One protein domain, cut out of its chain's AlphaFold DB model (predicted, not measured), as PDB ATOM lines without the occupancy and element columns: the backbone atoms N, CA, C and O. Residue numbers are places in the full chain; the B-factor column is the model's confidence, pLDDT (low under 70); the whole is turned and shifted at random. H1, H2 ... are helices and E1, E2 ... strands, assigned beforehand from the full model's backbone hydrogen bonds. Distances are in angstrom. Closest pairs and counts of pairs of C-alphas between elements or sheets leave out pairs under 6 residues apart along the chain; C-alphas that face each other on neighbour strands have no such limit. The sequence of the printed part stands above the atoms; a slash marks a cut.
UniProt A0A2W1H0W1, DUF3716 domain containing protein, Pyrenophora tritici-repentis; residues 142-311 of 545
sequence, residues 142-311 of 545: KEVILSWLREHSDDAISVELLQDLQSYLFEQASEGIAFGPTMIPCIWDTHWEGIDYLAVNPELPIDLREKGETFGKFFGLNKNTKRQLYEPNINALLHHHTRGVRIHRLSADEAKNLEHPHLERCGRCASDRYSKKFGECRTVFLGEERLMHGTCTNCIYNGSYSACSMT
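What this domain is: This is residues 142 to 311 of the 545 residues of the protein "DUF3716 domain containing protein" of Pyrenophora tritici-repentis (UniProt A0A2W1H0W1). A helix in the middle, H5, has the short helix H9 and a small two-stranded sheet, E1 and E2, on one side and a loose group of helices, H1 to H4, on the other. H8 packs on E2, and past the sheet the chain reaches out to H6, the named element farthest from the mean of the C-alphas, with H7 between H6 and H9. The printed part has 170 residues with nine named helices and two named strands, in the order H1 H2 H3 H4 H5 E1 H6 H7 E2 H8 H9; the sheet is antiparallel. The class is mostly helix, though under half of the residues are in named elements. The whole is compact, with a radius of gyration of the C-alphas of 15.9 A and spans of 51 by 42 by 28 A.

How they stand to each other: E1, residues 245 to 248, and E2, residues 281 to 286, are antiparallel neighbours at 144 degrees, with N 246 and O 283 within hydrogen-bond range at 2.8 A and N 248 and O 281 at 2.9 A. H8, residues 291 to 294, comes closest to E2 at the C-alphas of Leu 291 and Val 284, 5.4 A apart. H9, residues 297 to 301, touches H5, residues 230 to 240; their closest C-alphas, of Thr 297 and Ala 236, are 5.0 A apart. H3, residues 184 to 187, only just touches H5, with 3 pairs of C-alphas within 8 A, the closest being those of Cys 186 and Leu 238 at 6.2 A. H2, residues 159 to 174, touches H3 with residues 166 to 170 alone, closest at the C-alphas of Phe 170 and Ile 187, 5.4 A. H1, residues 142 to 151, only just touches H4, residues 215 to 219, with 3 pairs within 8 A, the closest C-alphas being those of Leu 149 and Phe 215 at 6.9 A. H7, residues 267 to 270, is close to but not clearly touching H6, residues 254 to 257, at 7.2 A between the C-alphas of Ala 270 and Ala 255. Every O i to N i+4 pair is within hydrogen-bond range in H1, H2, H4, H5 and H9; H3, H6, H7 and H8 are too short for such a pair.

Where its parts are: E2 is 17.3 A long from first to last C-alpha and E1 9.7 A. H2 measures 22.7 A, H5 15.1 A and H1 14.2 A. H1 begins at C-alpha 142 (189.398, 137.154, 180.620), and H9 ends at C-alpha 301 (172.650, 139.480, 183.361).

The domain as a whole: The C-alphas of Glu 175 and Asn 257 are the two farthest apart, 51.9 A. The printed part has no cut. The link from H3 to H4, residues 188 to 214, is long. The mean pLDDT of the printed part is 76.6; it is under 70 at 38 residues, among them 188 to 197, 222 to 230 and 249 to 264.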
ATOM      1  N   LYS A 142     190.157 138.074 181.464       74.06
ATOM      2  CA  LYS A 142     189.398 137.154 180.620       74.06
ATOM      3  C   LYS A 142     189.987 135.747 180.568       74.06
ATOM      4  O   LYS A 142     189.215 134.794 180.618       74.06
ATOM      5  N   GLU A 143     191.301 135.597 180.402       75.94
ATOM      6  CA  GLU A 143     191.910 134.265 180.256       75.94
ATOM      7  C   GLU A 143     191.832 133.476 181.561       75.94
ATOM      8  O   GLU A 143     191.397 132.329 181.545       75.94
ATOM      9  N   VAL A 144     192.147 134.142 182.669       81.81
ATOM     10  CA  VAL A 144     192.121 133.626 184.042       81.81
ATOM     11  C   VAL A 144     190.704 133.214 184.462       81.81
ATOM     12  O   VAL A 144     190.462 132.091 184.903       81.81
ATOM     13  N   ILE A 145     189.723 134.090 184.221       81.69
ATOM     14  CA  ILE A 145     188.302 133.797 184.440       81.69
ATOM     15  C   ILE A 145     187.880 132.587 183.599       81.69
ATOM     16  O   ILE A 145     187.197 131.689 184.082       81.69
ATOM     17  N   LEU A 146     188.271 132.549 182.323       80.38
ATOM     18  CA  LEU A 146     187.889 131.466 181.425       80.38
ATOM     19  C   LEU A 146     188.514 130.126 181.791       80.38
ATOM     20  O   LEU A 146     187.856 129.106 181.587       80.38
ATOM     21  N   SER A 147     189.759 130.104 182.267       84.75
ATOM     22  CA  SER A 147     190.383 128.871 182.745       84.75
ATOM     23  C   SER A 147     189.610 128.313 183.929       84.75
ATOM     24  O   SER A 147     189.172 127.168 183.857       84.75
ATOM     25  N   TRP A 148     189.339 129.146 184.934       89.75
ATOM     26  CA  TRP A 148     188.625 128.725 186.137       89.75
ATOM     27  C   TRP A 148     187.198 128.258 185.811       89.75
ATOM     28  O   TRP A 148     186.763 127.196 186.250       89.75
ATOM     29  N   LEU A 149     186.475 128.994 184.956       87.56
ATOM     30  CA  LEU A 149     185.112 128.630 184.553       87.56
ATOM     31  C   LEU A 149     185.050 127.311 183.769       87.56
ATOM     32  O   LEU A 149     184.047 126.607 183.831       87.56
ATOM     33  N   ARG A 150     186.082 126.999 182.975       87.25
ATOM     34  CA  ARG A 150     186.154 125.737 182.221       87.25
ATOM     35  C   ARG A 150     186.475 124.560 183.126       87.25
ATOM     36  O   ARG A 150     185.918 123.489 182.906       87.25
ATOM     37  N   GLU A 151     187.350 124.770 184.100       91.44
ATOM     38  CA  GLU A 151     187.688 123.775 185.114       91.44
ATOM     39  C   GLU A 151     186.440 123.336 185.888       91.44
ATOM     40  O   GLU A 151     186.181 122.142 185.976       91.44
ATOM     41  N   HIS A 152     185.593 124.290 186.281       92.06
ATOM     42  CA  HIS A 152     184.360 124.035 187.037       92.06
ATOM     43  C   HIS A 152     183.110 123.916 186.149       92.06
ATOM     44  O   HIS A 152     181.984 124.149 186.585       92.06
ATOM     45  N   SER A 153     183.269 123.632 184.851       89.75
ATOM     46  CA  SER A 153     182.153 123.745 183.896       89.75
ATOM     47  C   SER A 153     181.030 122.725 184.115       89.75
ATOM     48  O   SER A 153     179.863 123.032 183.836       89.75
ATOM     49  N   ASP A 154     181.368 121.547 184.631       91.12
ATOM     50  CA  ASP A 154     180.422 120.467 184.912       91.12
ATOM     51  C   ASP A 154     179.797 120.578 186.314       91.12
ATOM     52  O   ASP A 154     178.809 119.900 186.601       91.12
ATOM     53  N   ASP A 155     180.302 121.485 187.153       93.06
ATOM     54  CA  ASP A 155     179.830 121.654 188.520       93.06
ATOM     55  C   ASP A 155     178.495 122.398 188.569       93.06
ATOM     56  O   ASP A 155     178.250 123.387 187.859       93.06
ATOM     57  N   ALA A 156     177.601 121.908 189.429       92.38
ATOM     58  CA  ALA A 156     176.336 122.565 189.717       92.38
ATOM     59  C   ALA A 156     176.582 123.885 190.457       92.38
ATOM     60  O   ALA A 156     177.419 123.957 191.355       92.38
ATOM     61  N   ILE A 157     175.812 124.924 190.124       91.94
ATOM     62  CA  ILE A 157     175.914 126.199 190.837       91.94
ATOM     63  C   ILE A 157     175.490 126.003 192.297       91.94
ATOM     64  O   ILE A 157     174.323 125.721 192.579       91.94
ATOM     65  N   SER A 158     176.436 126.199 193.215       92.12
ATOM     66  CA  SER A 158     176.254 126.141 194.665       92.12
ATOM     67  C   SER A 158     176.803 127.407 195.326       92.12
ATOM     68  O   SER A 158     177.584 128.142 194.730       92.12
ATOM     69  N   VAL A 159     176.385 127.675 196.564       90.50
ATOM     70  CA  VAL A 159     176.884 128.817 197.349       90.50
ATOM     71  C   VAL A 159     178.390 128.703 197.589       90.50
ATOM     72  O   VAL A 159     179.098 129.689 197.421       90.50
ATOM     73  N   GLU A 160     178.867 127.506 197.934       90.56
ATOM     74  CA  GLU A 160     180.289 127.219 198.167       90.56
ATOM     75  C   GLU A 160     181.116 127.551 196.921       90.56
ATOM     76  O   GLU A 160     182.066 128.322 196.987       90.56
ATOM     77  N   LEU A 161     180.661 127.105 195.748       92.00
ATOM     78  CA  LEU A 161     181.346 127.380 194.489       92.00
ATOM     79  C   LEU A 161     181.330 128.876 194.115       92.00
ATOM     80  O   LEU A 161     182.225 129.364 193.428       92.00
ATOM     81  N   LEU A 162     180.316 129.630 194.557       91.38
ATOM     82  CA  LEU A 162     180.289 131.088 194.401       91.38
ATOM     83  C   LEU A 162     181.274 131.795 195.335       91.38
ATOM     84  O   LEU A 162     181.847 132.805 194.927       91.38
ATOM     85  N   GLN A 163     181.459 131.288 196.555       90.19
ATOM     86  CA  GLN A 163     182.487 131.778 197.476       90.19
ATOM     87  C   GLN A 163     183.877 131.520 196.892       90.19
ATOM     88  O   GLN A 163     184.658 132.459 196.775       90.19
ATOM     89  N   ASP A 164     184.127 130.305 196.397       91.31
ATOM     90  CA  ASP A 164     185.391 129.946 195.744       91.31
ATOM     91  C   ASP A 164     185.674 130.835 194.526       91.31
ATOM     92  O   ASP A 164     186.790 131.329 194.351       91.31
ATOM     93  N   LEU A 165     184.653 131.106 193.704       90.81
ATOM     94  CA  LEU A 165     184.772 132.045 192.589       90.81
ATOM     95  C   LEU A 165     185.121 133.460 193.075       90.81
ATOM     96  O   LEU A 165     185.980 134.108 192.479       90.81
ATOM     97  N   GLN A 166     184.454 133.968 194.115       89.69
ATOM     98  CA  GLN A 166     184.715 135.309 194.643       89.69
ATOM     99  C   GLN A 166     186.150 135.429 195.174       89.69
ATOM    100  O   GLN A 166     186.859 136.357 194.779       89.69
ATOM    101  N   SER A 167     186.596 134.470 195.989       88.25
ATOM    102  CA  SER A 167     187.952 134.456 196.544       88.25
ATOM    103  C   SER A 167     189.012 134.301 195.452       88.25
ATOM    104  O   SER A 167     189.992 135.044 195.451       88.25
ATOM    105  N   TYR A 168     188.787 133.448 194.447       89.44
ATOM    106  CA  TYR A 168     189.690 133.333 193.297       89.44
ATOM    107  C   TYR A 168     189.850 134.664 192.551       89.44
ATOM    108  O   TYR A 168     190.963 135.089 192.244       89.44
ATOM    109  N   LEU A 169     188.749 135.368 192.268       87.00
ATOM    110  CA  LEU A 169     188.820 136.669 191.598       87.00
ATOM    111  C   LEU A 169     189.554 137.714 192.451       87.00
ATOM    112  O   LEU A 169     190.268 138.556 191.901       87.00
ATOM    113  N   PHE A 170     189.392 137.660 193.774       86.38
ATOM    114  CA  PHE A 170     190.080 138.544 194.711       86.38
ATOM    115  C   PHE A 170     191.592 138.296 194.724       86.38
ATOM    116  O   PHE A 170     192.368 139.245 194.604       86.38
ATOM    117  N   GLU A 171     192.018 137.033 194.783       86.12
ATOM    118  CA  GLU A 171     193.431 136.646 194.691       86.12
ATOM    119  C   GLU A 171     194.058 137.174 193.401       86.12
ATOM    120  O   GLU A 171     195.078 137.863 193.434       86.12
ATOM    121  N   GLN A 172     193.395 136.966 192.265       85.88
ATOM    122  CA  GLN A 172     193.872 137.453 190.971       85.88
ATOM    123  C   GLN A 172     193.963 138.986 190.927       85.88
ATOM    124  O   GLN A 172     194.910 139.541 190.366       85.88
ATOM    125  N   ALA A 173     193.025 139.694 191.561       82.50
ATOM    126  CA  ALA A 173     193.083 141.152 191.662       82.50
ATOM    127  C   ALA A 173     194.279 141.603 192.515       82.50
ATOM    128  O   ALA A 173     194.965 142.562 192.154       82.50
ATOM    129  N   SER A 174     194.569 140.885 193.605       80.75
ATOM    130  CA  SER A 174     195.725 141.145 194.471       80.75
ATOM    131  C   SER A 174     197.070 140.895 193.771       80.75
ATOM    132  O   SER A 174     198.047 141.590 194.044       80.75
ATOM    133  N   GLU A 175     197.099 139.982 192.796       83.19
ATOM    134  CA  GLU A 175     198.251 139.704 191.923       83.19
ATOM    135  C   GLU A 175     198.437 140.752 190.806       83.19
ATOM    136  O   GLU A 175     199.387 140.682 190.023       83.19
ATOM    137  N   GLY A 176     197.556 141.755 190.730       76.25
ATOM    138  CA  GLY A 176     197.634 142.846 189.758       76.25
ATOM    139  C   GLY A 176     196.903 142.576 188.441       76.25
ATOM    140  O   GLY A 176     197.089 143.329 187.479       76.25
ATOM    141  N   ILE A 177     196.060 141.538 188.372       80.31
ATOM    142  CA  ILE A 177     195.176 141.320 187.224       80.31
ATOM    143  C   ILE A 177     194.074 142.382 187.220       80.31
ATOM    144  O   ILE A 177     193.338 142.569 188.189       80.31
ATOM    145  N   ALA A 178     193.935 143.080 186.094       72.69
ATOM    146  CA  ALA A 178     192.920 144.111 185.941       72.69
ATOM    147  C   ALA A 178     191.548 143.498 185.618       72.69
ATOM    148  O   ALA A 178     191.382 142.770 184.633       72.69
ATOM    149  N   PHE A 179     190.543 143.870 186.407       74.38
ATOM    150  CA  PHE A 179     189.136 143.559 186.163       74.38
ATOM    151  C   PHE A 179     188.366 144.802 185.721       74.38
ATOM    152  O   PHE A 179     188.741 145.937 186.028       74.38
ATOM    153  N   GLY A 180     187.272 144.591 184.993       70.06
ATOM    154  CA  GLY A 180     186.371 145.660 184.592       70.06
ATOM    155  C   GLY A 180     185.810 146.412 185.809       70.06
ATOM    156  O   GLY A 180     185.611 145.819 186.871       70.06
ATOM    157  N   PRO A 181     185.485 147.708 185.673       66.50
ATOM    158  CA  PRO A 181     185.048 148.544 186.798       66.50
ATOM    159  C   PRO A 181     183.766 148.037 187.472       66.50
ATOM    160  O   PRO A 181     183.520 148.322 188.638       66.50
ATOM    161  N   THR A 182     182.949 147.274 186.747       70.69
ATOM    162  CA  THR A 182     181.710 146.670 187.250       70.69
ATOM    163  C   THR A 182     181.948 145.392 188.057       70.69
ATOM    164  O   THR A 182     181.092 145.027 188.857       70.69
ATOM    165  N   MET A 183     183.096 144.735 187.859       73.56
ATOM    166  CA  MET A 183     183.515 143.534 188.585       73.56
ATOM    167  C   MET A 183     184.125 143.869 189.943       73.56
ATOM    168  O   MET A 183     183.894 143.136 190.895       73.56
ATOM    169  N   ILE A 184     184.838 144.993 190.062       69.94
ATOM    170  CA  ILE A 184     185.542 145.394 191.294       69.94
ATOM    171  C   ILE A 184     184.641 145.315 192.547       69.94
ATOM    172  O   ILE A 184     185.046 144.672 193.514       69.94
ATOM    173  N   PRO A 185     183.397 145.844 192.550       68.94
ATOM    174  CA  PRO A 185     182.528 145.752 193.725       68.94
ATOM    175  C   PRO A 185     182.042 144.331 194.035       68.94
ATOM    176  O   PRO A 185     181.624 144.067 195.153       68.94
ATOM    177  N   CYS A 186     182.049 143.419 193.062       70.56
ATOM    178  CA  CYS A 186     181.652 142.024 193.272       70.56
ATOM    179  C   CYS A 186     182.835 141.147 193.718       70.56
ATOM    180  O   CYS A 186     182.618 140.059 194.244       70.56
ATOM    181  N   ILE A 187     184.067 141.610 193.487       73.31
ATOM    182  CA  ILE A 187     185.310 140.889 193.786       73.31
ATOM    183  C   ILE A 187     185.787 141.139 195.218       73.31
ATOM    184  O   ILE A 187     186.499 140.303 195.761       73.31
ATOM    185  N   TRP A 188     185.425 142.266 195.838       69.06
ATOM    186  CA  TRP A 188     185.870 142.552 197.201       69.06
ATOM    187  C   TRP A 188     185.391 141.482 198.189       69.06
ATOM    188  O   TRP A 188     184.200 141.381 198.485       69.06
ATOM    189  N   ASP A 189     186.359 140.709 198.678       57.81
ATOM    190  CA  ASP A 189     186.189 139.675 199.688       57.81
ATOM    191  C   ASP A 189     186.365 140.271 201.098       57.81
ATOM    192  O   ASP A 189     187.092 141.245 201.318       57.81
ATOM    193  N   THR A 190     185.686 139.650 202.055       52.53
ATOM    194  CA  THR A 190     185.583 139.914 203.502       52.53
ATOM    195  C   THR A 190     186.900 140.109 204.253       52.53
ATOM    196  O   THR A 190     186.911 140.572 205.395       52.53
ATOM    197  N   HIS A 191     188.030 139.777 203.637       48.78
ATOM    198  CA  HIS A 191     189.341 139.854 204.272       48.78
ATOM    199  C   HIS A 191     189.865 141.283 204.452       48.78
ATOM    200  O   HIS A 191     190.828 141.489 205.192       48.78
ATOM    201  N   TRP A 192     189.218 142.275 203.836       41.97
ATOM    202  CA  TRP A 192     189.511 143.681 204.080       41.97
ATOM    203  C   TRP A 192     188.596 144.211 205.201       41.97
ATOM    204  O   TRP A 192     187.415 144.468 204.999       41.97
ATOM    205  N   GLU A 193     189.144 144.358 206.410       45.78
ATOM    206  CA  GLU A 193     188.570 145.173 207.502       45.78
ATOM    207  C   GLU A 193     187.289 144.664 208.208       45.78
ATOM    208  O   GLU A 193     186.665 145.422 208.947       45.78
ATOM    209  N   GLY A 194     186.922 143.380 208.089       45.81
ATOM    210  CA  GLY A 194     185.844 142.789 208.908       45.81
ATOM    211  C   GLY A 194     184.440 143.291 208.552       45.81
ATOM    212  O   GLY A 194     183.543 143.327 209.398       45.81
ATOM    213  N   ILE A 195     184.266 143.714 207.301       50.78
ATOM    214  CA  ILE A 195     183.027 144.274 206.776       50.78
ATOM    215  C   ILE A 195     182.517 143.392 205.621       50.78
ATOM    216  O   ILE A 195     182.996 143.469 204.494       50.78
ATOM    217  N   ASP A 196     181.483 142.588 205.889       63.72
ATOM    218  CA  ASP A 196     181.015 141.520 204.984       63.72
ATOM    219  C   ASP A 196     179.979 141.949 203.919       63.72
ATOM    220  O   ASP A 196     179.275 141.110 203.353       63.72
ATOM    221  N   TYR A 197     179.798 143.242 203.636       64.12
ATOM    222  CA  TYR A 197     178.624 143.697 202.861       64.12
ATOM    223  C   TYR A 197     178.562 143.176 201.410       64.12
ATOM    224  O   TYR A 197     177.470 143.075 200.843       64.12
ATOM    225  N   LEU A 198     179.712 142.840 200.818       71.69
ATOM    226  CA  LEU A 198     179.842 142.382 199.426       71.69
ATOM    227  C   LEU A 198     180.199 140.894 199.312       71.69
ATOM    228  O   LEU A 198     180.272 140.362 198.206       71.69
ATOM    229  N   ALA A 199     180.331 140.212 200.448       82.19
ATOM    230  CA  ALA A 199     180.553 138.778 200.509       82.19
ATOM    231  C   ALA A 199     179.357 138.011 199.956       82.19
ATOM    232  O   ALA A 199     178.205 138.402 200.198       82.19
ATOM    233  N   VAL A 200     179.619 136.879 199.304       86.38
ATOM    234  CA  VAL A 200     178.590 135.871 199.047       86.38
ATOM    235  C   VAL A 200     177.957 135.458 200.381       86.38
ATOM    236  O   VAL A 200     178.624 135.053 201.331       86.38
ATOM    237  N   ASN A 201     176.640 135.608 200.457       86.19
ATOM    238  CA  ASN A 201     175.809 135.315 201.606       86.19
ATOM    239  C   ASN A 201     175.427 133.831 201.606       86.19
ATOM    240  O   ASN A 201     174.622 133.421 200.763       86.19
ATOM    241  N   PRO A 202     175.921 133.041 202.574       84.88
ATOM    242  CA  PRO A 202     175.629 131.618 202.620       84.88
ATOM    243  C   PRO A 202     174.177 131.289 202.978       84.88
ATOM    244  O   PRO A 202     173.713 130.181 202.728       84.88
ATOM    245  N   GLU A 203     173.440 132.248 203.539       85.81
ATOM    246  CA  GLU A 203     172.040 132.071 203.926       85.81
ATOM    247  C   GLU A 203     171.072 132.264 202.747       85.81
ATOM    248  O   GLU A 203     169.895 131.911 202.845       85.81
ATOM    249  N   LEU A 204     171.537 132.834 201.625       85.00
ATOM    250  CA  LEU A 204     170.701 133.013 200.442       85.00
ATOM    251  C   LEU A 204     170.672 131.726 199.609       85.00
ATOM    252  O   LEU A 204     171.718 131.275 199.140       85.00
ATOM    253  N   PRO A 205     169.483 131.156 199.339       85.62
ATOM    254  CA  PRO A 205     169.383 130.001 198.463       85.62
ATOM    255  C   PRO A 205     169.730 130.384 197.021       85.62
ATOM    256  O   PRO A 205     169.478 131.517 196.587       85.62
ATOM    257  N   ILE A 206     170.223 129.398 196.266       87.94
ATOM    258  CA  ILE A 206     170.443 129.520 194.823       87.94
ATOM    259  C   ILE A 206     169.100 129.743 194.120       87.94
ATOM    260  O   ILE A 206     168.283 128.829 193.989       87.94
ATOM    261  N   ASP A 207     168.871 130.973 193.661       85.31
ATOM    262  CA  ASP A 207     167.644 131.388 192.974       85.31
ATOM    263  C   ASP A 207     167.855 131.453 191.454       85.31
ATOM    264  O   ASP A 207     167.942 132.507 190.822       85.31
ATOM    265  N   LEU A 208     167.943 130.270 190.849       87.56
ATOM    266  CA  LEU A 208     167.995 130.093 189.401       87.56
ATOM    267  C   LEU A 208     166.668 129.530 188.895       87.56
ATOM    268  O   LEU A 208     166.070 128.652 189.518       87.56
ATOM    269  N   ARG A 209     166.216 129.991 187.721       82.88
ATOM    270  CA  ARG A 209     165.002 129.437 187.092       82.88
ATOM    271  C   ARG A 209     165.138 127.960 186.733       82.88
ATOM    272  O   ARG A 209     164.156 127.225 186.790       82.88
ATOM    273  N   GLU A 210     166.334 127.544 186.335       84.12
ATOM    274  CA  GLU A 210     166.647 126.154 186.026       84.12
ATOM    275  C   GLU A 210     167.385 125.541 187.217       84.12
ATOM    276  O   GLU A 210     168.535 125.876 187.493       84.12
ATOM    277  N   LYS A 211     166.704 124.657 187.955       80.69
ATOM    278  CA  LYS A 211     167.298 123.968 189.107       80.69
ATOM    279  C   LYS A 211     168.432 123.048 188.653       80.69
ATOM    280  O   LYS A 211     168.281 122.344 187.657       80.69
ATOM    281  N   GLY A 212     169.528 123.029 189.412       79.94
ATOM    282  CA  GLY A 212     170.696 122.192 189.115       79.94
ATOM    283  C   GLY A 212     171.460 122.623 187.861       79.94
ATOM    284  O   GLY A 212     172.119 121.805 187.229       79.94
ATOM    285  N   GLU A 213     171.331 123.886 187.453       88.31
ATOM    286  CA  GLU A 213     172.107 124.425 186.345       88.31
ATOM    287  C   GLU A 213     173.611 124.455 186.675       88.31
ATOM    288  O   GLU A 213     174.006 124.889 187.758       88.31
ATOM    289  N   THR A 214     174.445 123.995 185.736       91.00
ATOM    290  CA  THR A 214     175.909 123.993 185.868       91.00
ATOM    291  C   THR A 214     176.533 125.305 185.402       91.00
ATOM    292  O   THR A 214     175.931 126.039 184.607       91.00
ATOM    293  N   PHE A 215     177.767 125.590 185.824       87.62
ATOM    294  CA  PHE A 215     178.526 126.760 185.361       87.62
ATOM    295  C   PHE A 215     178.664 126.770 183.831       87.62
ATOM    296  O   PHE A 215     178.393 127.783 183.178       87.62
ATOM    297  N   GLY A 216     178.993 125.629 183.222       84.69
ATOM    298  CA  GLY A 216     179.131 125.497 181.773       84.69
ATOM    299  C   GLY A 216     177.858 125.858 181.016       84.69
ATOM    300  O   GLY A 216     177.914 126.554 179.994       84.69
ATOM    301  N   LYS A 217     176.697 125.461 181.547       85.00
ATOM    302  CA  LYS A 217     175.392 125.794 180.971       85.00
ATOM    303  C   LYS A 217     175.012 127.256 181.214       85.00
ATOM    304  O   LYS A 217     174.601 127.932 180.269       85.00
ATOM    305  N   PHE A 218     175.221 127.766 182.426       86.62
ATOM    306  CA  PHE A 218     174.888 129.139 182.810       86.62
ATOM    307  C   PHE A 218     175.681 130.185 182.018       86.62
ATOM    308  O   PHE A 218     175.116 131.165 181.522       86.62
ATOM    309  N   PHE A 219     176.987 129.960 181.869       82.19
ATOM    310  CA  PHE A 219     177.899 130.848 181.148       82.19
ATOM    311  C   PHE A 219     177.959 130.561 179.643       82.19
ATOM    312  O   PHE A 219     178.538 131.346 178.894       82.19
ATOM    313  N   GLY A 220     177.348 129.470 179.172       77.44
ATOM    314  CA  GLY A 220     177.381 129.083 177.764       77.44
ATOM    315  C   GLY A 220     178.793 128.731 177.289       77.44
ATOM    316  O   GLY A 220     179.194 129.151 176.204       77.44
ATOM    317  N   LEU A 221     179.549 127.965 178.081       75.50
ATOM    318  CA  LEU A 221     180.926 127.545 177.767       75.50
ATOM    319  C   LEU A 221     181.003 126.468 176.671       75.50
ATOM    320  O   LEU A 221     182.087 126.164 176.169       75.50
ATOM    321  N   ASN A 222     179.861 125.916 176.256       67.94
ATOM    322  CA  ASN A 222     179.787 124.911 175.201       67.94
ATOM    323  C   ASN A 222     180.297 125.463 173.854       67.94
ATOM    324  O   ASN A 222     180.069 126.619 173.501       67.94
ATOM    325  N   LYS A 223     180.942 124.609 173.046       56.41
ATOM    326  CA  LYS A 223     181.667 124.969 171.800       56.41
ATOM    327  C   LYS A 223     180.842 125.715 170.725       56.41
ATOM    328  O   LYS A 223     181.412 126.199 169.752       56.41
ATOM    329  N   ASN A 224     179.522 125.840 170.893       53.38
ATOM    330  CA  ASN A 224     178.596 126.421 169.914       53.38
ATOM    331  C   ASN A 224     178.168 127.874 170.212       53.38
ATOM    332  O   ASN A 224     177.531 128.509 169.365       53.38
ATOM    333  N   THR A 225     178.505 128.437 171.376       53.16
ATOM    334  CA  THR A 225     178.055 129.775 171.797       53.16
ATOM    335  C   THR A 225     179.053 130.858 171.371       53.16
ATOM    336  O   THR A 225     180.133 131.019 171.929       53.16
ATOM    337  N   LYS A 226     178.689 131.638 170.342       44.38
ATOM    338  CA  LYS A 226     179.562 132.661 169.719       44.38
ATOM    339  C   LYS A 226     179.709 133.970 170.512       44.38
ATOM    340  O   LYS A 226     180.471 134.835 170.092       44.38
ATOM    341  N   ARG A 227     178.960 134.163 171.603       49.97
ATOM    342  CA  ARG A 227     178.989 135.392 172.414       49.97
ATOM    343  C   ARG A 227     179.312 135.056 173.861       49.97
ATOM    344  O   ARG A 227     178.502 134.478 174.570       49.97
ATOM    345  N   GLN A 228     180.513 135.444 174.243       52.59
ATOM    346  CA  GLN A 228     181.139 135.206 175.531       52.59
ATOM    347  C   GLN A 228     180.876 136.403 176.455       52.59
ATOM    348  O   GLN A 228     181.728 137.275 176.594       52.59
ATOM    349  N   LEU A 229     179.668 136.508 177.016       56.53
ATOM    350  CA  LEU A 229     179.329 137.542 178.004       56.53
ATOM    351  C   LEU A 229     179.569 136.997 179.415       56.53
ATOM    352  O   LEU A 229     178.625 136.744 180.155       56.53
ATOM    353  N   TYR A 230     180.831 136.764 179.774       69.12
ATOM    354  CA  TYR A 230     181.152 136.167 181.074       69.12
ATOM    355  C   TYR A 230     181.071 137.185 182.205       69.12
ATOM    356  O   TYR A 230     180.396 136.925 183.189       69.12
ATOM    357  N   GLU A 231     181.653 138.373 182.048       74.06
ATOM    358  CA  GLU A 231     181.696 139.363 183.134       74.06
ATOM    359  C   GLU A 231     180.314 139.846 183.598       74.06
ATOM    360  O   GLU A 231     180.068 139.814 184.800       74.06
ATOM    361  N   PRO A 232     179.354 140.220 182.721       78.00
ATOM    362  CA  PRO A 232     178.017 140.592 183.186       78.00
ATOM    363  C   PRO A 232     177.298 139.435 183.883       78.00
ATOM    364  O   PRO A 232     176.532 139.661 184.813       78.00
ATOM    365  N   ASN A 233     177.556 138.196 183.459       85.06
ATOM    366  CA  ASN A 233     176.947 137.015 184.056       85.06
ATOM    367  C   ASN A 233     177.569 136.691 185.418       85.06
ATOM    368  O   ASN A 233     176.825 136.363 186.335       85.06
ATOM    369  N   ILE A 234     178.892 136.825 185.561       86.44
ATOM    370  CA  ILE A 234     179.599 136.654 186.839       86.44
ATOM    371  C   ILE A 234     179.141 137.738 187.809       86.44
ATOM    372  O   ILE A 234     178.698 137.419 188.907       86.44
ATOM    373  N   ASN A 235     179.137 138.999 187.365       86.12
ATOM    374  CA  ASN A 235     178.601 140.116 188.134       86.12
ATOM    375  C   ASN A 235     177.179 139.839 188.586       86.12
ATOM    376  O   ASN A 235     176.886 139.964 189.764       86.12
ATOM    377  N   ALA A 236     176.293 139.443 187.671       88.69
ATOM    378  CA  ALA A 236     174.912 139.163 188.027       88.69
ATOM    379  C   ALA A 236     174.803 138.026 189.046       88.69
ATOM    380  O   ALA A 236     173.985 138.130 189.950       88.69
ATOM    381  N   LEU A 237     175.608 136.969 188.906       90.00
ATOM    382  CA  LEU A 237     175.572 135.791 189.767       90.00
ATOM    383  C   LEU A 237     176.086 136.090 191.181       90.00
ATOM    384  O   LEU A 237     175.383 135.779 192.143       90.00
ATOM    385  N   LEU A 238     177.239 136.758 191.302       89.94
ATOM    386  CA  LEU A 238     177.794 137.195 192.586       89.94
ATOM    387  C   LEU A 238     176.881 138.234 193.240       89.94
ATOM    388  O   LEU A 238     176.398 138.018 194.345       89.94
ATOM    389  N   HIS A 239     176.520 139.296 192.514       88.56
ATOM    390  CA  HIS A 239     175.614 140.352 192.984       88.56
ATOM    391  C   HIS A 239     174.240 139.817 193.414       88.56
ATOM    392  O   HIS A 239     173.543 140.447 194.203       88.56
ATOM    393  N   HIS A 240     173.790 138.682 192.882       89.94
ATOM    394  CA  HIS A 240     172.517 138.089 193.285       89.94
ATOM    395  C   HIS A 240     172.566 137.393 194.646       89.94
ATOM    396  O   HIS A 240     171.522 137.268 195.295       89.94
ATOM    397  N   HIS A 241     173.756 136.985 195.081       89.56
ATOM    398  CA  HIS A 241     173.966 136.217 196.298       89.56
ATOM    399  C   HIS A 241     174.776 136.974 197.354       89.56
ATOM    400  O   HIS A 241     175.208 136.336 198.293       89.56
ATOM    401  N   THR A 242     174.983 138.294 197.272       88.12
ATOM    402  CA  THR A 242     175.732 139.026 198.319       88.12
ATOM    403  C   THR A 242     174.890 139.378 199.562       88.12
ATOM    404  O   THR A 242     173.657 139.381 199.522       88.12
ATOM    405  N   ARG A 243     175.527 139.702 200.702       82.75
ATOM    406  CA  ARG A 243     174.825 140.045 201.966       82.75
ATOM    407  C   ARG A 243     173.958 141.312 201.887       82.75
ATOM    408  O   ARG A 243     172.934 141.385 202.559       82.75
ATOM    409  N   GLY A 244     174.307 142.283 201.041       76.75
ATOM    410  CA  GLY A 244     173.555 143.536 200.854       76.75
ATOM    411  C   GLY A 244     172.291 143.433 199.986       76.75
ATOM    412  O   GLY A 244     171.715 144.452 199.598       76.75
ATOM    413  N   VAL A 245     171.872 142.227 199.608       85.44
ATOM    414  CA  VAL A 245     170.782 142.023 198.656       85.44
ATOM    415  C   VAL A 245     169.408 142.318 199.265       85.44
ATOM    416  O   VAL A 245     169.002 141.742 200.269       85.44
ATOM    417  N   ARG A 246     168.628 143.160 198.579       84.50
ATOM    418  CA  ARG A 246     167.188 143.333 198.802       84.50
ATOM    419  C   ARG A 246     166.392 142.673 197.686       84.50
ATOM    420  O   ARG A 246     166.668 142.885 196.500       84.50
ATOM    421  N   ILE A 247     165.396 141.890 198.089       84.31
ATOM    422  CA  ILE A 247     164.491 141.177 197.192       84.31
ATOM    423  C   ILE A 247     163.249 142.032 196.951       84.31
ATOM    424  O   ILE A 247     162.570 142.456 197.881       84.31
ATOM    425  N   HIS A 248     162.940 142.232 195.680       79.19
ATOM    426  CA  HIS A 248     161.776 142.952 195.182       79.19
ATOM    427  C   HIS A 248     160.672 141.935 194.882       79.19
ATOM    428  O   HIS A 248     160.553 141.440 193.755       79.19
ATOM    429  N   ARG A 249     159.954 141.514 195.933       60.25
ATOM    430  CA  ARG A 249     158.949 140.444 195.860       60.25
ATOM    431  C   ARG A 249     157.599 140.992 195.419       60.25
ATOM    432  O   ARG A 249     156.850 141.519 196.223       60.25
ATOM    433  N   LEU A 250     157.282 140.749 194.155       54.72
ATOM    434  CA  LEU A 250     155.906 140.654 193.686       54.72
ATOM    435  C   LEU A 250     155.769 139.392 192.858       54.72
ATOM    436  O   LEU A 250     156.504 139.218 191.871       54.72
ATOM    437  N   SER A 251     154.808 138.542 193.207       50.72
ATOM    438  CA  SER A 251     154.400 137.459 192.319       50.72
ATOM    439  C   SER A 251     153.887 138.031 190.989       50.72
ATOM    440  O   SER A 251     153.483 139.193 190.872       50.72
ATOM    441  N   ALA A 252     153.956 137.232 189.922       52.19
ATOM    442  CA  ALA A 252     153.450 137.645 188.615       52.19
ATOM    443  C   ALA A 252     151.945 137.967 188.638       52.19
ATOM    444  O   ALA A 252     151.508 138.777 187.825       52.19
ATOM    445  N   ASP A 253     151.191 137.379 189.569       50.44
ATOM    446  CA  ASP A 253     149.753 137.602 189.717       50.44
ATOM    447  C   ASP A 253     149.430 138.826 190.585       50.44
ATOM    448  O   ASP A 253     148.550 139.599 190.218       50.44
ATOM    449  N   GLU A 254     150.199 139.108 191.642       51.22
ATOM    450  CA  GLU A 254     150.070 140.359 192.416       51.22
ATOM    451  C   GLU A 254     150.416 141.589 191.565       51.22
ATOM    452  O   GLU A 254     149.726 142.604 191.606       51.22
ATOM    453  N   ALA A 255     151.426 141.482 190.701       52.38
ATOM    454  CA  ALA A 255     151.828 142.571 189.818       52.38
ATOM    455  C   ALA A 255     150.829 142.886 188.690       52.38
ATOM    456  O   ALA A 255     150.920 143.958 188.097       52.38
ATOM    457  N   LYS A 256     149.904 141.975 188.360       53.16
ATOM    458  CA  LYS A 256     148.800 142.265 187.423       53.16
ATOM    459  C   LYS A 256     147.711 143.120 188.076       53.16
ATOM    460  O   LYS A 256     146.982 143.795 187.358       53.16
ATOM    461  N   ASN A 257     147.619 143.083 189.408       52.50
ATOM    462  CA  ASN A 257     146.581 143.747 190.198       52.50
ATOM    463  C   ASN A 257     147.032 145.089 190.796       52.50
ATOM    464  O   ASN A 257     146.213 145.805 191.365       52.50
ATOM    465  N   LEU A 258     148.313 145.441 190.676       53.25
ATOM    466  CA  LEU A 258     148.823 146.751 191.073       53.25
ATOM    467  C   LEU A 258     148.641 147.764 189.940       53.25
ATOM    468  O   LEU A 258     148.996 147.482 188.797       53.25
ATOM    469  N   GLU A 259     148.179 148.974 190.268       48.97
ATOM    470  CA  GLU A 259     148.139 150.099 189.317       48.97
ATOM    471  C   GLU A 259     149.549 150.460 188.807       48.97
ATOM    472  O   GLU A 259     149.713 150.900 187.667       48.97
ATOM    473  N   HIS A 260     150.592 150.187 189.608       53.25
ATOM    474  CA  HIS A 260     151.979 150.543 189.302       53.25
ATOM    475  C   HIS A 260     153.004 149.438 189.664       53.25
ATOM    476  O   HIS A 260     153.829 149.602 190.562       53.25
ATOM    477  N   PRO A 261     153.067 148.316 188.922       48.75
ATOM    478  CA  PRO A 261     153.971 147.188 189.216       48.75
ATOM    479  C   PRO A 261     155.469 147.499 189.048       48.75
ATOM    480  O   PRO A 261     156.323 146.677 189.375       48.75
ATOM    481  N   HIS A 262     155.796 148.671 188.501       50.38
ATOM    482  CA  HIS A 262     157.154 149.192 188.339       50.38
ATOM    483  C   HIS A 262     157.712 149.842 189.616       50.38
ATOM    484  O   HIS A 262     158.908 150.131 189.652       50.38
ATOM    485  N   LEU A 263     156.870 150.058 190.636       49.03
ATOM    486  CA  LEU A 263     157.268 150.593 191.946       49.03
ATOM    487  C   LEU A 263     158.002 149.560 192.804       49.03
ATOM    488  O   LEU A 263     158.872 149.913 193.592       49.03
ATOM    489  N   GLU A 264     157.672 148.285 192.622       60.72
ATOM    490  CA  GLU A 264     158.081 147.212 193.529       60.72
ATOM    491  C   GLU A 264     158.992 146.169 192.878       60.72
ATOM    492  O   GLU A 264     159.582 145.370 193.584       60.72
ATOM    493  N   ARG A 265     159.137 146.163 191.545       72.81
ATOM    494  CA  ARG A 265     160.162 145.411 190.798       72.81
ATOM    495  C   ARG A 265     160.476 146.139 189.497       72.81
ATOM    496  O   ARG A 265     159.633 146.861 188.967       72.81
ATOM    497  N   CYS A 266     161.663 145.939 188.918       79.69
ATOM    498  CA  CYS A 266     161.961 146.638 187.666       79.69
ATOM    499  C   CYS A 266     161.012 146.197 186.534       79.69
ATOM    500  O   CYS A 266     160.640 145.025 186.445       79.69
ATOM    501  N   GLY A 267     160.669 147.104 185.615       75.69
ATOM    502  CA  GLY A 267     159.716 146.832 184.531       75.69
ATOM    503  C   GLY A 267     160.110 145.650 183.635       75.69
ATOM    504  O   GLY A 267     159.249 144.948 183.108       75.69
ATOM    505  N   ARG A 268     161.411 145.354 183.511       79.81
ATOM    506  CA  ARG A 268     161.903 144.165 182.793       79.81
ATOM    507  C   ARG A 268     161.676 142.870 183.567       79.81
ATOM    508  O   ARG A 268     161.290 141.875 182.967       79.81
ATOM    509  N   CYS A 269     161.859 142.889 184.886       80.00
ATOM    510  CA  CYS A 269     161.514 141.766 185.754       80.00
ATOM    511  C   CYS A 269     159.999 141.567 185.850       80.00
ATOM    512  O   CYS A 269     159.551 140.435 186.019       80.00
ATOM    513  N   ALA A 270     159.212 142.636 185.703       76.19
ATOM    514  CA  ALA A 270     157.758 142.549 185.666       76.19
ATOM    515  C   ALA A 270     157.214 141.966 184.357       76.19
ATOM    516  O   ALA A 270     156.183 141.307 184.363       76.19
ATOM    517  N   SER A 271     157.909 142.198 183.247       75.44
ATOM    518  CA  SER A 271     157.482 141.772 181.919       75.44
ATOM    519  C   SER A 271     157.886 140.329 181.619       75.44
ATOM    520  O   SER A 271     159.018 139.919 181.874       75.44
ATOM    521  N   ASP A 272     156.984 139.557 181.017       76.38
ATOM    522  CA  ASP A 272     157.273 138.195 180.540       76.38
ATOM    523  C   ASP A 272     158.006 138.175 179.193       76.38
ATOM    524  O   ASP A 272     158.468 137.131 178.742       76.38
ATOM    525  N   ARG A 273     158.163 139.340 178.551       74.94
ATOM    526  CA  ARG A 273     158.842 139.461 177.252       74.94
ATOM    527  C   ARG A 273     160.362 139.334 177.343       74.94
ATOM    528  O   ARG A 273     161.007 139.163 176.313       74.94
ATOM    529  N   TYR A 274     160.936 139.478 178.535       75.44
ATOM    530  CA  TYR A 274     162.383 139.446 178.735       75.44
ATOM    531  C   TYR A 274     162.816 138.133 179.379       75.44
ATOM    532  O   TYR A 274     162.171 137.636 180.302       75.44
ATOM    533  N   SER A 275     163.948 137.599 178.916       75.00
ATOM    534  CA  SER A 275     164.613 136.466 179.553       75.00
ATOM    535  C   SER A 275     165.056 136.847 180.963       75.00
ATOM    536  O   SER A 275     165.742 137.853 181.164       75.00
ATOM    537  N   LYS A 276     164.669 136.027 181.938       82.94
ATOM    538  CA  LYS A 276     165.077 136.153 183.339       82.94
ATOM    539  C   LYS A 276     165.878 134.906 183.673       82.94
ATOM    540  O   LYS A 276     165.430 133.808 183.349       82.94
ATOM    541  N   LYS A 277     167.059 135.085 184.256       87.19
ATOM    542  CA  LYS A 277     167.911 133.967 184.670       87.19
ATOM    543  C   LYS A 277     167.653 133.593 186.123       87.19
ATOM    544  O   LYS A 277     167.546 132.416 186.452       87.19
ATOM    545  N   PHE A 278     167.440 134.621 186.932       89.31
ATOM    546  CA  PHE A 278     167.073 134.517 188.335       89.31
ATOM    547  C   PHE A 278     165.554 134.568 188.492       89.31
ATOM    548  O   PHE A 278     164.872 135.250 187.707       89.31
ATOM    549  N   GLY A 279     165.021 133.842 189.474       85.06
ATOM    550  CA  GLY A 279     163.592 133.841 189.778       85.06
ATOM    551  C   GLY A 279     163.133 135.192 190.320       85.06
ATOM    552  O   GLY A 279     162.118 135.734 189.873       85.06
ATOM    553  N   GLU A 280     163.928 135.778 191.206       86.44
ATOM    554  CA  GLU A 280     163.642 137.019 191.901       86.44
ATOM    555  C   GLU A 280     164.320 138.237 191.252       86.44
ATOM    556  O   GLU A 280     165.381 138.188 190.620       86.44
ATOM    557  N   CYS A 281     163.685 139.394 191.435       87.00
ATOM    558  CA  CYS A 281     164.283 140.685 191.133       87.00
ATOM    559  C   CYS A 281     165.059 141.148 192.369       87.00
ATOM    560  O   CYS A 281     164.460 141.380 193.413       87.00
ATOM    561  N   ARG A 282     166.382 141.287 192.269       89.31
ATOM    562  CA  ARG A 282     167.230 141.646 193.413       89.31
ATOM    563  C   ARG A 282     168.129 142.841 193.106       89.31
ATOM    564  O   ARG A 282     168.561 143.001 191.963       89.31
ATOM    565  N   THR A 283     168.404 143.671 194.110       87.81
ATOM    566  CA  THR A 283     169.367 144.794 194.059       87.81
ATOM    567  C   THR A 283     170.238 144.785 195.299       87.81
ATOM    568  O   THR A 283     169.725 144.486 196.373       87.81
ATOM    569  N   VAL A 284     171.500 145.183 195.181       85.19
ATOM    570  CA  VAL A 284     172.426 145.229 196.317       85.19
ATOM    571  C   VAL A 284     172.527 146.645 196.865       85.19
ATOM    572  O   VAL A 284     172.555 147.619 196.107       85.19
ATOM    573  N   PHE A 285     172.585 146.741 198.187       80.12
ATOM    574  CA  PHE A 285     172.810 147.963 198.939       80.12
ATOM    575  C   PHE A 285     174.082 147.837 199.780       80.12
ATOM    576  O   PHE A 285     174.315 146.799 200.398       80.12
ATOM    577  N   LEU A 286     174.871 148.908 199.822       74.94
ATOM    578  CA  LEU A 286     175.997 149.086 200.733       74.94
ATOM    579  C   LEU A 286     175.599 150.167 201.743       74.94
ATOM    580  O   LEU A 286     175.614 151.358 201.434       74.94
ATOM    581  N   GLY A 287     175.141 149.746 202.923       72.94
ATOM    582  CA  GLY A 287     174.461 150.647 203.857       72.94
ATOM    583  C   GLY A 287     173.178 151.220 203.242       72.94
ATOM    584  O   GLY A 287     172.238 150.479 202.940       72.94
ATOM    585  N   GLU A 288     173.141 152.539 203.046       70.38
ATOM    586  CA  GLU A 288     172.029 153.246 202.392       70.38
ATOM    587  C   GLU A 288     172.235 153.431 200.878       70.38
ATOM    588  O   GLU A 288     171.290 153.756 200.152       70.38
ATOM    589  N   GLU A 289     173.445 153.186 200.374       74.12
ATOM    590  CA  GLU A 289     173.784 153.402 198.971       74.12
ATOM    591  C   GLU A 289     173.421 152.200 198.099       74.12
ATOM    592  O   GLU A 289     173.556 151.042 198.490       74.12
ATOM    593  N   ARG A 290     172.972 152.469 196.869       79.94
ATOM    594  CA  ARG A 290     172.654 151.425 195.887       79.94
ATOM    595  C   ARG A 290     173.899 151.053 195.093       79.94
ATOM    596  O   ARG A 290     174.436 151.885 194.360       79.94
ATOM    597  N   LEU A 291     174.289 149.782 195.140       77.94
ATOM    598  CA  LEU A 291     175.349 149.262 194.284       77.94
ATOM    599  C   LEU A 291     174.888 149.272 192.817       77.94
ATOM    600  O   LEU A 291     173.701 149.100 192.522       77.94
ATOM    601  N   MET A 292     175.813 149.510 191.880       77.88
ATOM    602  CA  MET A 292     175.524 149.526 190.435       77.88
ATOM    603  C   MET A 292     174.337 150.436 190.063       77.88
ATOM    604  O   MET A 292     173.502 150.091 189.219       77.88
ATOM    605  N   HIS A 293     174.224 151.588 190.734       77.25
ATOM    606  CA  HIS A 293     173.127 152.554 190.597       77.25
ATOM    607  C   HIS A 293     171.726 151.990 190.887       77.25
ATOM    608  O   HIS A 293     170.740 152.594 190.479       77.25
ATOM    609  N   GLY A 294     171.612 150.843 191.563       80.12
ATOM    610  CA  GLY A 294     170.335 150.164 191.804       80.12
ATOM    611  C   GLY A 294     169.880 149.268 190.653       80.12
ATOM    612  O   GLY A 294     168.707 148.899 190.582       80.12
ATOM    613  N   THR A 295     170.782 148.914 189.734       86.44
ATOM    614  CA  THR A 295     170.474 147.970 188.656       86.44
ATOM    615  C   THR A 295     170.140 146.596 189.240       86.44
ATOM    616  O   THR A 295     170.864 146.065 190.076       86.44
ATOM    617  N   CYS A 296     169.044 145.989 188.781       88.50
ATOM    618  CA  CYS A 296     168.663 144.655 189.242       88.50
ATOM    619  C   CYS A 296     169.494 143.542 188.591       88.50
ATOM    620  O   CYS A 296     169.890 143.663 187.431       88.50
ATOM    621  N   THR A 297     169.652 142.415 189.282       89.69
ATOM    622  CA  THR A 297     170.466 141.262 188.839       89.69
ATOM    623  C   THR A 297     170.078 140.733 187.459       89.69
ATOM    624  O   THR A 297     170.936 140.496 186.615       89.69
ATOM    625  N   ASN A 298     168.779 140.624 187.163       88.44
ATOM    626  CA  ASN A 298     168.301 140.203 185.844       88.44
ATOM    627  C   ASN A 298     168.604 141.242 184.742       88.44
ATOM    628  O   ASN A 298     168.790 140.874 183.582       88.44
ATOM    629  N   CYS A 299     168.686 142.536 185.065       86.38
ATOM    630  CA  CYS A 299     169.140 143.552 184.111       86.38
ATOM    631  C   CYS A 299     170.656 143.502 183.907       86.38
ATOM    632  O   CYS A 299     171.087 143.663 182.767       86.38
ATOM    633  N   ILE A 300     171.432 143.238 184.964       86.25
ATOM    634  CA  ILE A 300     172.888 143.021 184.892       86.25
ATOM    635  C   ILE A 300     173.187 141.823 183.977       86.25
ATOM    636  O   ILE A 300     173.949 141.966 183.025       86.25
ATOM    637  N   TYR A 301     172.501 140.692 184.181       85.50
ATOM    638  CA  TYR A 301     172.650 139.480 183.361       85.50
ATOM    639  C   TYR A 301     172.391 139.743 181.873       85.50
ATOM    640  O   TYR A 301     173.154 139.350 180.999       85.50
ATOM    641  N   ASN A 302     171.327 140.487 181.566       80.31
ATOM    642  CA  ASN A 302     171.001 140.865 180.191       80.31
ATOM    643  C   ASN A 302     171.874 142.022 179.663       80.31
ATOM    644  O   ASN A 302     171.498 142.648 178.670       80.31
ATOM    645  N   GLY A 303     172.961 142.391 180.354       75.88
ATOM    646  CA  GLY A 303     173.837 143.516 180.024       75.88
ATOM    647  C   GLY A 303     173.097 144.840 179.844       75.88
ATOM    648  O   GLY A 303     173.547 145.681 179.091       75.88
ATOM    649  N   SER A 304     171.920 145.009 180.444       77.12
ATOM    650  CA  SER A 304     170.968 146.086 180.156       77.12
ATOM    651  C   SER A 304     170.872 147.073 181.321       77.12
ATOM    652  O   SER A 304     169.773 147.378 181.793       77.12
ATOM    653  N   TYR A 305     172.024 147.553 181.793       78.69
ATOM    654  CA  TYR A 305     172.145 148.428 182.965       78.69
ATOM    655  C   TYR A 305     171.289 149.697 182.839       78.69
ATOM    656  O   TYR A 305     170.425 149.963 183.673       78.69
ATOM    657  N   SER A 306     171.448 150.425 181.731       73.44
ATOM    658  CA  SER A 306     170.763 151.697 181.449       73.44
ATOM    659  C   SER A 306     169.242 151.580 181.314       73.44
ATOM    660  O   SER A 306     168.520 152.554 181.505       73.44
ATOM    661  N   ALA A 307     168.743 150.386 180.992       76.06
ATOM    662  CA  ALA A 307     167.326 150.129 180.764       76.06
ATOM    663  C   ALA A 307     166.610 149.537 181.987       76.06
ATOM    664  O   ALA A 307     165.447 149.133 181.885       76.06
ATOM    665  N   CYS A 308     167.293 149.425 183.128       80.44
ATOM    666  CA  CYS A 308     166.662 149.023 184.372       80.44
ATOM    667  C   CYS A 308     165.864 150.201 184.947       80.44
ATOM    668  O   CYS A 308     166.409 151.271 185.186       80.44
ATOM    669  N   SER A 309     164.570 150.010 185.209       75.88
ATOM    670  CA  SER A 309     163.722 151.073 185.770       75.88
ATOM    671  C   SER A 309     164.008 151.383 187.245       75.88
ATOM    672  O   SER A 309     163.432 152.321 187.775       75.88
ATOM    673  N   MET A 310     164.874 150.609 187.910       73.00
ATOM    674  CA  MET A 310     165.269 150.840 189.307       73.00
ATOM    675  C   MET A 310     166.530 151.703 189.454       73.00
ATOM    676  O   MET A 310     166.925 152.011 190.582       73.00
ATOM    677  N   THR A 311     167.155 152.111 188.343       70.69
ATOM    678  CA  THR A 311     168.315 153.005 188.390       70.69
ATOM    679  C   THR A 311     167.936 154.394 188.902       70.69
ATOM    680  O   THR A 311     166.821 154.861 188.665       70.69
TER     681      THR A 311